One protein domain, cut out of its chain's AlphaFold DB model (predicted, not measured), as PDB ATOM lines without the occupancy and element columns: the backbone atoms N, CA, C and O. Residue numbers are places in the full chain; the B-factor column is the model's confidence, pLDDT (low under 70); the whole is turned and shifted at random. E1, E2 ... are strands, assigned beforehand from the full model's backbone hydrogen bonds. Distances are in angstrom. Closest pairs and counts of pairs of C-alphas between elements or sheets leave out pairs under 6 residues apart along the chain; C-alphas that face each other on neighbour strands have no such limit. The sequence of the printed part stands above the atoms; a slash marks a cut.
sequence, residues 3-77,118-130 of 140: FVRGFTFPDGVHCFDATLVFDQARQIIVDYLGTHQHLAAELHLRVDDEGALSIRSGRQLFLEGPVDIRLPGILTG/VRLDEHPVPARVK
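Overview. This is residues 3 to 77 and 118 to 130 of the 140 residues of the protein "DUF4166 domain-containing protein" of Stackebrandtia nassauensis (strain DSM 44728 / CIP 108903 / NRRL B-16338 / NBRC 102104 / LLR-40K-21) (UniProt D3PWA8). One strongly twisted sheet of six strands folds back and forth as a meander, each strand the antiparallel neighbour of the one before, with the hairpin E1 and E2 reaching out at one end. Residues 118 to 127 stick out. The printed part has 88 residues, with E1 to E6 in that order along the chain and across the sheet; it is all strand and loose, radius of gyration of the C-alphas 15.8 A, spanning 41 by 39 by 32 A.

Arrangement. In the hairpin of E1, residues 3 to 9, and E2, residues 12 to 23, at 158 degrees, N 5 and O 16 are within hydrogen-bond range at 3.0 A. E2 pairs with E3, residues 28 to 33, over its residues 18 to 23; E1 and E3 are apart. E5, residues 53 to 64, bends by 56 degrees at residue 59.

Along the chain. E1 begins at C-alpha 3 (178.486, 133.518, 136.359). E2 is 34.5 A long. E4 is residues 39 to 47; E6, residues 67 to 70, ends at C-alpha 70 (173.854, 114.820, 122.318).

Size, cuts and confidence. Residues 78 to 117 are not printed; C-alphas 77 and 118 are 33.0 A apart. Mean pLDDT of the printed part is 73.8, with 39 residues under 70.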
ATOM      1  N   PHE A   3     177.579 133.874 135.279       62.31
ATOM      2  CA  PHE A   3     178.486 133.518 136.359       62.31
ATOM      3  C   PHE A   3     179.902 133.375 135.804       62.31
ATOM      4  O   PHE A   3     180.144 132.626 134.861       62.31
ATOM      5  N   VAL A   4     180.850 134.095 136.396       61.94
ATOM      6  CA  VAL A   4     182.265 133.995 136.031       61.94
ATOM      7  C   VAL A   4     183.038 133.577 137.259       61.94
ATOM      8  O   VAL A   4     183.047 134.282 138.269       61.94
ATOM      9  N   ARG A   5     183.710 132.431 137.165       65.69
ATOM     10  CA  ARG A   5     184.558 131.918 138.238       65.69
ATOM     11  C   ARG A   5     186.011 131.966 137.811       65.69
ATOM     12  O   ARG A   5     186.419 131.240 136.916       65.69
ATOM     13  N   GLY A   6     186.795 132.820 138.458       62.62
ATOM     14  CA  GLY A   6     188.248 132.825 138.307       62.62
ATOM     15  C   GLY A   6     188.894 131.878 139.311       62.62
ATOM     16  O   GLY A   6     188.596 131.951 140.502       62.62
ATOM     17  N   PHE A   7     189.788 131.018 138.840       62.31
ATOM     18  CA  PHE A   7     190.672 130.210 139.667       62.31
ATOM     19  C   PHE A   7     192.100 130.722 139.498       62.31
ATOM     20  O   PHE A   7     192.612 130.763 138.382       62.31
ATOM     21  N   THR A   8     192.741 131.126 140.591       70.00
ATOM     22  CA  THR A   8     194.149 131.535 140.570       70.00
ATOM     23  C   THR A   8     195.022 130.323 140.860       70.00
ATOM     24  O   THR A   8     194.955 129.757 141.950       70.00
ATOM     25  N   PHE A   9     195.845 129.951 139.891       70.62
ATOM     26  CA  PHE A   9     196.880 128.930 139.996       70.62
ATOM     27  C   PHE A   9     198.270 129.592 139.903       70.62
ATOM     28  O   PHE A   9     198.362 130.753 139.495       70.62
ATOM     29  N   PRO A  10     199.365 128.911 140.302       77.31
ATOM     30  CA  PRO A  10     200.717 129.481 140.235       77.31
ATOM     31  C   PRO A  10     201.137 129.952 138.833       77.31
ATOM     32  O   PRO A  10     201.965 130.850 138.710       77.31
ATOM     33  N   ASP A  11     200.572 129.349 137.792       83.62
ATOM     34  CA  ASP A  11     200.823 129.613 136.375       83.62
ATOM     35  C   ASP A  11     199.860 130.636 135.748       83.62
ATOM     36  O   ASP A  11     200.105 131.097 134.631       83.62
ATOM     37  N   GLY A  12     198.809 131.059 136.456       75.38
ATOM     38  CA  GLY A  12     197.911 132.108 135.977       75.38
ATOM     39  C   GLY A  12     196.500 132.069 136.555       75.38
ATOM     40  O   GLY A  12     196.136 131.229 137.375       75.38
ATOM     41  N   VAL A  13     195.672 133.019 136.111       73.81
ATOM     42  CA  VAL A  13     194.237 133.036 136.418       73.81
ATOM     43  C   VAL A  13     193.486 132.342 135.290       73.81
ATOM     44  O   VAL A  13     193.497 132.803 134.151       73.81
ATOM     45  N   HIS A  14     192.790 131.263 135.625       62.81
ATOM     46  CA  HIS A  14     191.939 130.521 134.708       62.81
ATOM     47  C   HIS A  14     190.482 130.885 134.980       62.81
ATOM     48  O   HIS A  14     189.956 130.618 136.062       62.81
ATOM     49  N   CYS A  15     189.827 131.519 134.009       64.88
ATOM     50  CA  CYS A  15     188.405 131.829 134.094       64.88
ATOM     51  C   CYS A  15     187.574 130.673 133.544       64.88
ATOM     52  O   CYS A  15     187.832 130.153 132.460       64.88
ATOM     53  N   PHE A  16     186.553 130.308 134.305       63.97
ATOM     54  CA  PHE A  16     185.475 129.443 133.884       63.97
ATOM     55  C   PHE A  16     184.235 130.307 133.676       63.97
ATOM     56  O   PHE A  16     183.617 130.767 134.643       63.97
ATOM     57  N   ASP A  17     183.928 130.567 132.408       67.38
ATOM     58  CA  ASP A  17     182.757 131.335 132.006       67.38
ATOM     59  C   ASP A  17     181.569 130.386 131.846       67.38
ATOM     60  O   ASP A  17     181.641 129.405 131.097       67.38
ATOM     61  N   ALA A  18     180.495 130.684 132.573       69.12
ATOM     62  CA  ALA A  18     179.264 129.913 132.580       69.12
ATOM     63  C   ALA A  18     178.054 130.846 132.471       69.12
ATOM     64  O   ALA A  18     177.982 131.901 133.108       69.12
ATOM     65  N   THR A  19     177.070 130.468 131.660       76.12
ATOM     66  CA  THR A  19     175.770 131.153 131.637       76.12
ATOM     67  C   THR A  19     174.705 130.203 132.146       76.12
ATOM     68  O   THR A  19     174.468 129.161 131.545       76.12
ATOM     69  N   LEU A  20     174.065 130.580 133.254       82.12
ATOM     70  CA  LEU A  20     173.012 129.798 133.886       82.12
ATOM     71  C   LEU A  20     171.650 130.373 133.492       82.12
ATOM     72  O   LEU A  20     171.341 131.541 133.774       82.12
ATOM     73  N   VAL A  21     170.833 129.541 132.857       84.12
ATOM     74  CA  VAL A  21     169.457 129.860 132.458       84.12
ATOM     75  C   VAL A  21     168.513 128.925 133.196       84.12
ATOM     76  O   VAL A  21     168.734 127.720 133.228       84.12
ATOM     77  N   PHE A  22     167.470 129.466 133.819       86.00
ATOM     78  CA  PHE A  22     166.454 128.642 134.465       86.00
ATOM     79  C   PHE A  22     165.363 128.281 133.456       86.00
ATOM     80  O   PHE A  22     164.679 129.163 132.948       86.00
ATOM     81  N   ASP A  23     165.193 126.988 133.193       86.62
ATOM     82  CA  ASP A  23     164.104 126.463 132.376       86.62
ATOM     83  C   ASP A  23     162.887 126.215 133.276       86.62
ATOM     84  O   ASP A  23     162.837 125.244 134.041       86.62
ATOM     85  N   GLN A  24     161.900 127.108 133.190       84.94
ATOM     86  CA  GLN A  24     160.682 127.034 133.999       84.94
ATOM     87  C   GLN A  24     159.819 125.814 133.663       84.94
ATOM     88  O   GLN A  24     159.210 125.236 134.560       84.94
ATOM     89  N   ALA A  25     159.758 125.395 132.398       88.12
ATOM     90  CA  ALA A  25     158.922 124.265 131.997       88.12
ATOM     91  C   ALA A  25     159.468 122.949 132.566       88.12
ATOM     92  O   ALA A  25     158.708 122.067 132.965       88.12
ATOM     93  N   ARG A  26     160.796 122.827 132.622       86.88
ATOM     94  CA  ARG A  26     161.493 121.618 133.074       86.88
ATOM     95  C   ARG A  26     161.942 121.672 134.533       86.88
ATOM     96  O   ARG A  26     162.351 120.636 135.056       86.88
ATOM     97  N   GLN A  27     161.860 122.836 135.180       90.12
ATOM     98  CA  GLN A  27     162.325 123.078 136.553       90.12
ATOM     99  C   GLN A  27     163.798 122.673 136.747       90.12
ATOM    100  O   GLN A  27     164.163 122.001 137.715       90.12
ATOM    101  N   ILE A  28     164.653 123.063 135.800       90.44
ATOM    102  CA  ILE A  28     166.101 122.809 135.828       90.44
ATOM    103  C   ILE A  28     166.875 124.083 135.513       90.44
ATOM    104  O   ILE A  28     166.350 125.008 134.898       90.44
ATOM    105  N   ILE A  29     168.149 124.110 135.891       89.38
ATOM    106  CA  ILE A  29     169.084 125.117 135.393       89.38
ATOM    107  C   ILE A  29     169.843 124.516 134.209       89.38
ATOM    108  O   ILE A  29     170.272 123.370 134.270       89.38
ATOM    109  N   VAL A  30     170.003 125.270 133.131       88.00
ATOM    110  CA  VAL A  30     170.867 124.929 132.001       88.00
ATOM    111  C   VAL A  30     172.139 125.756 132.119       88.00
ATOM    112  O   VAL A  30     172.081 126.983 132.194       88.00
ATOM    113  N   ASP A  31     173.270 125.066 132.165       85.12
ATOM    114  CA  ASP A  31     174.604 125.635 132.296       85.12
ATOM    115  C   ASP A  31     175.339 125.570 130.960       85.12
ATOM    116  O   ASP A  31     175.718 124.491 130.501       85.12
ATOM    117  N   TYR A  32     175.502 126.728 130.325       80.50
ATOM    118  CA  TYR A  32     176.265 126.882 129.093       80.50
ATOM    119  C   TYR A  32     177.729 127.158 129.427       80.50
ATOM    120  O   TYR A  32     178.072 128.233 129.924       80.50
ATOM    121  N   LEU A  33     178.580 126.186 129.119       71.94
ATOM    122  CA  LEU A  33     179.968 126.103 129.546       71.94
ATOM    123  C   LEU A  33     180.922 126.605 128.457       71.94
ATOM    124  O   LEU A  33     180.835 126.219 127.286       71.94
ATOM    125  N   GLY A  34     181.904 127.396 128.886       58.88
ATOM    126  CA  GLY A  34     183.012 127.864 128.063       58.88
ATOM    127  C   GLY A  34     182.737 129.196 127.367       58.88
ATOM    128  O   GLY A  34     181.601 129.622 127.180       58.88
ATOM    129  N   THR A  35     183.813 129.841 126.914       49.19
ATOM    130  CA  THR A  35     183.794 131.159 126.245       49.19
ATOM    131  C   THR A  35     182.965 131.203 124.960       49.19
ATOM    132  O   THR A  35     182.583 132.285 124.520       49.19
ATOM    133  N   HIS A  36     182.691 130.037 124.370       52.03
ATOM    134  CA  HIS A  36     181.902 129.865 123.150       52.03
ATOM    135  C   HIS A  36     180.624 129.029 123.370       52.03
ATOM    136  O   HIS A  36     179.937 128.729 122.400       52.03
ATOM    137  N   GLN A  37     180.297 128.665 124.619       60.69
ATOM    138  CA  GLN A  37     179.070 127.941 124.994       60.69
ATOM    139  C   GLN A  37     178.848 126.601 124.258       60.69
ATOM    140  O   GLN A  37     177.715 126.158 124.099       60.69
ATOM    141  N   HIS A  38     179.921 125.914 123.845       67.19
ATOM    142  CA  HIS A  38     179.837 124.655 123.087       67.19
ATOM    143  C   HIS A  38     179.265 123.473 123.869       67.19
ATOM    144  O   HIS A  38     179.080 122.400 123.306       67.19
ATOM    145  N   LEU A  39     179.006 123.623 125.164       73.38
ATOM    146  CA  LEU A  39     178.462 122.559 125.989       73.38
ATOM    147  C   LEU A  39     177.364 123.127 126.883       73.38
ATOM    148  O   LEU A  39     177.622 124.030 127.668       73.38
ATOM    149  N   ALA A  40     176.160 122.576 126.788       82.94
ATOM    150  CA  ALA A  40     175.068 122.852 127.710       82.94
ATOM    151  C   ALA A  40     174.858 121.646 128.626       82.94
ATOM    152  O   ALA A  40     174.638 120.530 128.148       82.94
ATOM    153  N   ALA A  41     174.911 121.860 129.934       85.12
ATOM    154  CA  ALA A  41     174.654 120.846 130.942       85.12
ATOM    155  C   ALA A  41     173.368 121.169 131.704       85.12
ATOM    156  O   ALA A  41     173.193 122.261 132.233       85.12
ATOM    157  N   GLU A  42     172.466 120.200 131.800       90.75
ATOM    158  CA  GLU A  42     171.336 120.299 132.720       90.75
ATOM    159  C   GLU A  42     171.854 120.180 134.154       90.75
ATOM    160  O   GLU A  42     172.660 119.303 134.452       90.75
ATOM    161  N   LEU A  43     171.373 121.022 135.056       91.56
ATOM    162  CA  LEU A  43     171.680 121.006 136.475       91.56
ATOM    163  C   LEU A  43     170.383 120.780 137.250       91.56
ATOM    164  O   LEU A  43     169.436 121.566 137.182       91.56
ATOM    165  N   HIS A  44     170.361 119.692 138.012       93.19
ATOM    166  CA  HIS A  44     169.272 119.352 138.914       93.19
ATOM    167  C   HIS A  44     169.651 119.759 140.331       93.19
ATOM    168  O   HIS A  44     170.615 119.232 140.890       93.19
ATOM    169  N   LEU A  45     168.877 120.681 140.896       93.69
ATOM    170  CA  LEU A  45     169.091 121.224 142.230       93.69
ATOM    171  C   LEU A  45     168.120 120.567 143.204       93.69
ATOM    172  O   LEU A  45     166.943 120.382 142.889       93.69
ATOM    173  N   ARG A  46     168.619 120.197 144.381       94.19
ATOM    174  CA  ARG A  46     167.829 119.676 145.502       94.19
ATOM    175  C   ARG A  46     168.462 120.115 146.810       94.19
ATOM    176  O   ARG A  46     169.667 120.325 146.859       94.19
ATOM    177  N   VAL A  47     167.663 120.198 147.861       96.00
ATOM    178  CA  VAL A  47     168.180 120.244 149.230       96.00
ATOM    179  C   VAL A  47     168.302 118.796 149.706       96.00
ATOM    180  O   VAL A  47     167.384 118.009 149.464       96.00
ATOM    181  N   ASP A  48     169.454 118.419 150.258       94.06
ATOM    182  CA  ASP A  48     169.642 117.097 150.861       94.06
ATOM    183  C   ASP A  48     169.045 117.018 152.272       94.06
ATOM    184  O   ASP A  48     168.539 118.006 152.808       94.06
ATOM    185  N   ASP A  49     169.065 115.823 152.860       93.69
ATOM    186  CA  ASP A  49     168.426 115.553 154.152       93.69
ATOM    187  C   ASP A  49     169.088 116.329 155.307       93.69
ATOM    188  O   ASP A  49     168.473 116.549 156.350       93.69
ATOM    189  N   GLU A  50     170.321 116.802 155.111       93.19
ATOM    190  CA  GLU A  50     171.057 117.639 156.058       93.19
ATOM    191  C   GLU A  50     170.910 119.146 155.783       93.19
ATOM    192  O   GLU A  50     171.588 119.958 156.417       93.19
ATOM    193  N   GLY A  51     170.046 119.545 154.845       94.00
ATOM    194  CA  GLY A  51     169.778 120.948 154.532       94.00
ATOM    195  C   GLY A  51     170.809 121.609 153.612       94.00
ATOM    196  O   GLY A  51     170.774 122.826 153.431       94.00
ATOM    197  N   ALA A  52     171.727 120.846 153.015       95.31
ATOM    198  CA  ALA A  52     172.697 121.371 152.064       95.31
ATOM    199  C   ALA A  52     172.130 121.396 150.639       95.31
ATOM    200  O   ALA A  52     171.364 120.528 150.223       95.31
ATOM    201  N   LEU A  53     172.556 122.378 149.847       95.62
ATOM    202  CA  LEU A  53     172.258 122.434 148.424       95.62
ATOM    203  C   LEU A  53     173.079 121.370 147.689       95.62
ATOM    204  O   LEU A  53     174.307 121.423 147.651       95.62
ATOM    205  N   SER A  54     172.403 120.423 147.052       95.56
ATOM    206  CA  SER A  54     172.992 119.441 146.151       95.56
ATOM    207  C   SER A  54     172.657 119.775 144.702       95.56
ATOM    208  O   SER A  54     171.492 119.923 144.330       95.56
ATOM    209  N   ILE A  55     173.687 119.835 143.862       94.50
ATOM    210  CA  ILE A  55     173.561 120.035 142.420       94.50
ATOM    211  C   ILE A  55     174.125 118.808 141.717       94.50
ATOM    212  O   ILE A  55     175.230 118.349 142.021       94.50
ATOM    213  N   ARG A  56     173.372 118.261 140.767       92.94
ATOM    214  CA  ARG A  56     173.815 117.137 139.934       92.94
ATOM    215  C   ARG A  56     173.663 117.485 138.467       92.94
ATOM    216  O   ARG A  56     172.584 117.901 138.051       92.94
ATOM    217  N   SER A  57     174.713 117.260 137.683       89.50
ATOM    218  CA  SER A  57     174.610 117.394 136.233       89.50
ATOM    219  C   SER A  57     173.763 116.258 135.653       89.50
ATOM    220  O   SER A  57     174.003 115.086 135.961       89.50
ATOM    221  N   GLY A  58     172.807 116.604 134.803       86.19
ATOM    222  CA  GLY A  58     171.988 115.703 134.008       86.19
ATOM    223  C   GLY A  58     172.548 115.540 132.599       86.19
ATOM    224  O   GLY A  58     173.732 115.257 132.403       86.19
ATOM    225  N   ARG A  59     171.676 115.680 131.597       82.62
ATOM    226  CA  ARG A  59     172.065 115.542 130.188       82.62
ATOM    227  C   ARG A  59     173.040 116.650 129.792       82.62
ATOM    228  O   ARG A  59     172.917 117.780 130.252       82.62
ATOM    229  N   GLN A  60     173.962 116.314 128.897       82.25
ATOM    230  CA  GLN A  60     174.891 117.264 128.297       82.25
ATOM    231  C   GLN A  60     174.715 117.270 126.779       82.25
ATOM    232  O   GLN A  60     174.570 116.211 126.155       82.25
ATOM    233  N   LEU A  61     174.683 118.465 126.203       77.44
ATOM    234  CA  LEU A  61     174.511 118.722 124.779       77.44
ATOM    235  C   LEU A  61     175.726 119.489 124.281       77.44
ATOM    236  O   LEU A  61     176.090 120.495 124.882       77.44
ATOM    237  N   PHE A  62     176.334 119.022 123.201       73.31
ATOM    238  CA  PHE A  62     177.376 119.758 122.512       73.31
ATOM    239  C   PHE A  62     176.752 120.614 121.412       73.31
ATOM    240  O   PHE A  62     175.961 120.118 120.607       73.31
ATOM    241  N   LEU A  63     177.087 121.897 121.429       68.75
ATOM    242  CA  LEU A  63     176.525 122.945 120.593       68.75
ATOM    243  C   LEU A  63     177.641 123.468 119.677       68.75
ATOM    244  O   LEU A  63     178.442 124.316 120.073       68.75
ATOM    245  N   GLU A  64     177.733 122.945 118.454       58.09
ATOM    246  CA  GLU A  64     178.693 123.420 117.449       58.09
ATOM    247  C   GLU A  64     177.966 123.751 116.140       58.09
ATOM    248  O   GLU A  64     177.435 122.884 115.443       58.09
ATOM    249  N   GLY A  65     177.909 125.043 115.805       59.53
ATOM    250  CA  GLY A  65     177.171 125.525 114.635       59.53
ATOM    251  C   GLY A  65     175.647 125.336 114.771       59.53
ATOM    252  O   GLY A  65     175.111 125.515 115.861       59.53
ATOM    253  N   PRO A  66     174.908 125.020 113.689       54.06
ATOM    254  CA  PRO A  66     173.456 124.810 113.735       54.06
ATOM    255  C   PRO A  66     173.043 123.416 114.251       54.06
ATOM    256  O   PRO A  66     171.859 123.083 114.187       54.06
ATOM    257  N   VAL A  67     173.994 122.580 114.685       50.78
ATOM    258  CA  VAL A  67     173.757 121.172 115.023       50.78
ATOM    259  C   VAL A  67     173.904 120.951 116.527       50.78
ATOM    260  O   VAL A  67     174.974 121.151 117.097       50.78
ATOM    261  N   ASP A  68     172.831 120.453 117.143       57.91
ATOM    262  CA  ASP A  68     172.820 120.027 118.541       57.91
ATOM    263  C   ASP A  68     173.160 118.532 118.615       57.91
ATOM    264  O   ASP A  68     172.336 117.671 118.287       57.91
ATOM    265  N   ILE A  69     174.377 118.196 119.049       62.12
ATOM    266  CA  ILE A  69     174.802 116.800 119.202       62.12
ATOM    267  C   ILE A  69     174.705 116.414 120.674       62.12
ATOM    268  O   ILE A  69     175.409 116.936 121.537       62.12
ATOM    269  N   ARG A  70     173.853 115.434 120.987       60.53
ATOM    270  CA  ARG A  70     173.854 114.820 122.318       60.53
ATOM    271  C   ARG A  70     175.163 114.056 122.505       60.53
ATOM    272  O   ARG A  70     175.380 113.052 121.828       60.53
ATOM    273  N   LEU A  71     175.997 114.484 123.452       55.19
ATOM    274  CA  LEU A  71     177.223 113.751 123.746       55.19
ATOM    275  C   LEU A  71     176.882 112.404 124.399       55.19
ATOM    276  O   LEU A  71     176.116 112.363 125.371       55.19
ATOM    277  N   PRO A  72     177.426 111.287 123.888       54.69
ATOM    278  CA  PRO A  72     177.300 110.001 124.553       54.69
ATOM    279  C   PRO A  72     177.976 110.062 125.927       54.69
ATOM    280  O   PRO A  72     179.021 110.689 126.084       54.69
ATOM    281  N   GLY A  73     177.404 109.372 126.920       54.62
ATOM    282  CA  GLY A  73     177.848 109.434 128.323       54.62
ATOM    283  C   GLY A  73     179.318 109.061 128.564       54.62
ATOM    284  O   GLY A  73     179.894 109.426 129.580       54.62
ATOM    285  N   ILE A  74     179.938 108.359 127.613       48.78
ATOM    286  CA  ILE A  74     181.362 107.998 127.624       48.78
ATOM    287  C   ILE A  74     182.256 109.236 127.439       48.78
ATOM    288  O   ILE A  74     183.379 109.256 127.931       48.78
ATOM    289  N   LEU A  75     181.758 110.281 126.775       54.31
ATOM    290  CA  LEU A  75     182.480 111.529 126.515       54.31
ATOM    291  C   LEU A  75     182.152 112.637 127.526       54.31
ATOM    292  O   LEU A  75     182.717 113.722 127.436       54.31
ATOM    293  N   THR A  76     181.249 112.390 128.481       66.75
ATOM    294  CA  THR A  76     180.774 113.414 129.420       66.75
ATOM    295  C   THR A  76     181.254 113.153 130.847       66.75
ATOM    296  O   THR A  76     181.370 112.013 131.302       66.75
ATOM    297  N   GLY A  77     181.572 114.224 131.576       74.94
ATOM    298  CA  GLY A  77     181.858 114.169 133.010       74.94
ATOM    299  C   GLY A  77     180.590 114.461 133.806       74.94
ATOM    300  O   GLY A  77     179.995 115.516 133.634       74.94
ATOM    301  N   VAL A 118     177.902 143.103 145.907       79.94
ATOM    302  CA  VAL A 118     178.181 144.489 145.505       79.94
ATOM    303  C   VAL A 118     177.027 145.019 144.657       79.94
ATOM    304  O   VAL A 118     176.520 144.313 143.781       79.94
ATOM    305  N   ARG A 119     176.604 146.263 144.901       74.06
ATOM    306  CA  ARG A 119     175.571 146.916 144.091       74.06
ATOM    307  C   ARG A 119     176.164 147.480 142.794       74.06
ATOM    308  O   ARG A 119     177.262 148.033 142.779       74.06
ATOM    309  N   LEU A 120     175.446 147.283 141.689       68.25
ATOM    310  CA  LEU A 120     175.933 147.562 140.329       68.25
ATOM    311  C   LEU A 120     175.824 149.036 139.906       68.25
ATOM    312  O   LEU A 120     176.410 149.422 138.899       68.25
ATOM    313  N   ASP A 121     175.069 149.844 140.645       72.12
ATOM    314  CA  ASP A 121     174.977 151.298 140.485       72.12
ATOM    315  C   ASP A 121     176.290 152.007 140.848       72.12
ATOM    316  O   ASP A 121     176.648 152.999 140.219       72.12
ATOM    317  N   GLU A 122     177.040 151.459 141.804       62.72
ATOM    318  CA  GLU A 122     178.318 152.014 142.266       62.72
ATOM    319  C   GLU A 122     179.537 151.411 141.541       62.72
ATOM    320  O   GLU A 122     180.578 152.058 141.432       62.72
ATOM    321  N   HIS A 123     179.419 150.183 141.020       59.69
ATOM    322  CA  HIS A 123     180.517 149.449 140.382       59.69
ATOM    323  C   HIS A 123     180.063 148.809 139.059       59.69
ATOM    324  O   HIS A 123     179.403 147.763 139.077       59.69
ATOM    325  N   PRO A 124     180.426 149.373 137.887       61.81
ATOM    326  CA  PRO A 124     180.052 148.782 136.608       61.81
ATOM    327  C   PRO A 124     180.680 147.392 136.447       61.81
ATOM    328  O   PRO A 124     181.857 147.188 136.747       61.81
ATOM    329  N   VAL A 125     179.895 146.436 135.931       61.16
ATOM    330  CA  VAL A 125     180.351 145.057 135.684       61.16
ATOM    331  C   VAL A 125     181.635 145.086 134.842       61.16
ATOM    332  O   VAL A 125     181.594 145.584 133.708       61.16
ATOM    333  N   PRO A 126     182.765 144.548 135.346       61.78
ATOM    334  CA  PRO A 126     184.022 144.568 134.612       61.78
ATOM    335  C   PRO A 126     183.863 143.914 133.237       61.78
ATOM    336  O   PRO A 126     183.278 142.838 133.125       61.78
ATOM    337  N   ALA A 127     184.422 144.519 132.185       59.00
ATOM    338  CA  ALA A 127     184.262 144.033 130.808       59.00
ATOM    339  C   ALA A 127     184.711 142.568 130.620       59.00
ATOM    340  O   ALA A 127     184.150 141.860 129.793       59.00
ATOM    341  N   ARG A 128     185.661 142.093 131.441       53.78
ATOM    342  CA  ARG A 128     186.125 140.693 131.466       53.78
ATOM    343  C   ARG A 128     185.072 139.672 131.915       53.78
ATOM    344  O   ARG A 128     185.311 138.485 131.765       53.78
ATOM    345  N   VAL A 129     183.981 140.126 132.536       51.34
ATOM    346  CA  VAL A 129     182.908 139.285 133.097       51.34
ATOM    347  C   VAL A 129     181.729 139.170 132.121       51.34
ATOM    348  O   VAL A 129     180.834 138.351 132.306       51.34
ATOM    349  N   LYS A 130     181.710 139.992 131.062       50.44
ATOM    350  CA  LYS A 130     180.659 139.941 130.047       50.44
ATOM    351  C   LYS A 130     180.920 138.766 129.094       50.44
ATOM    352  O   LYS A 130     182.054 138.625 128.628       50.44
TER     353      LYS A 130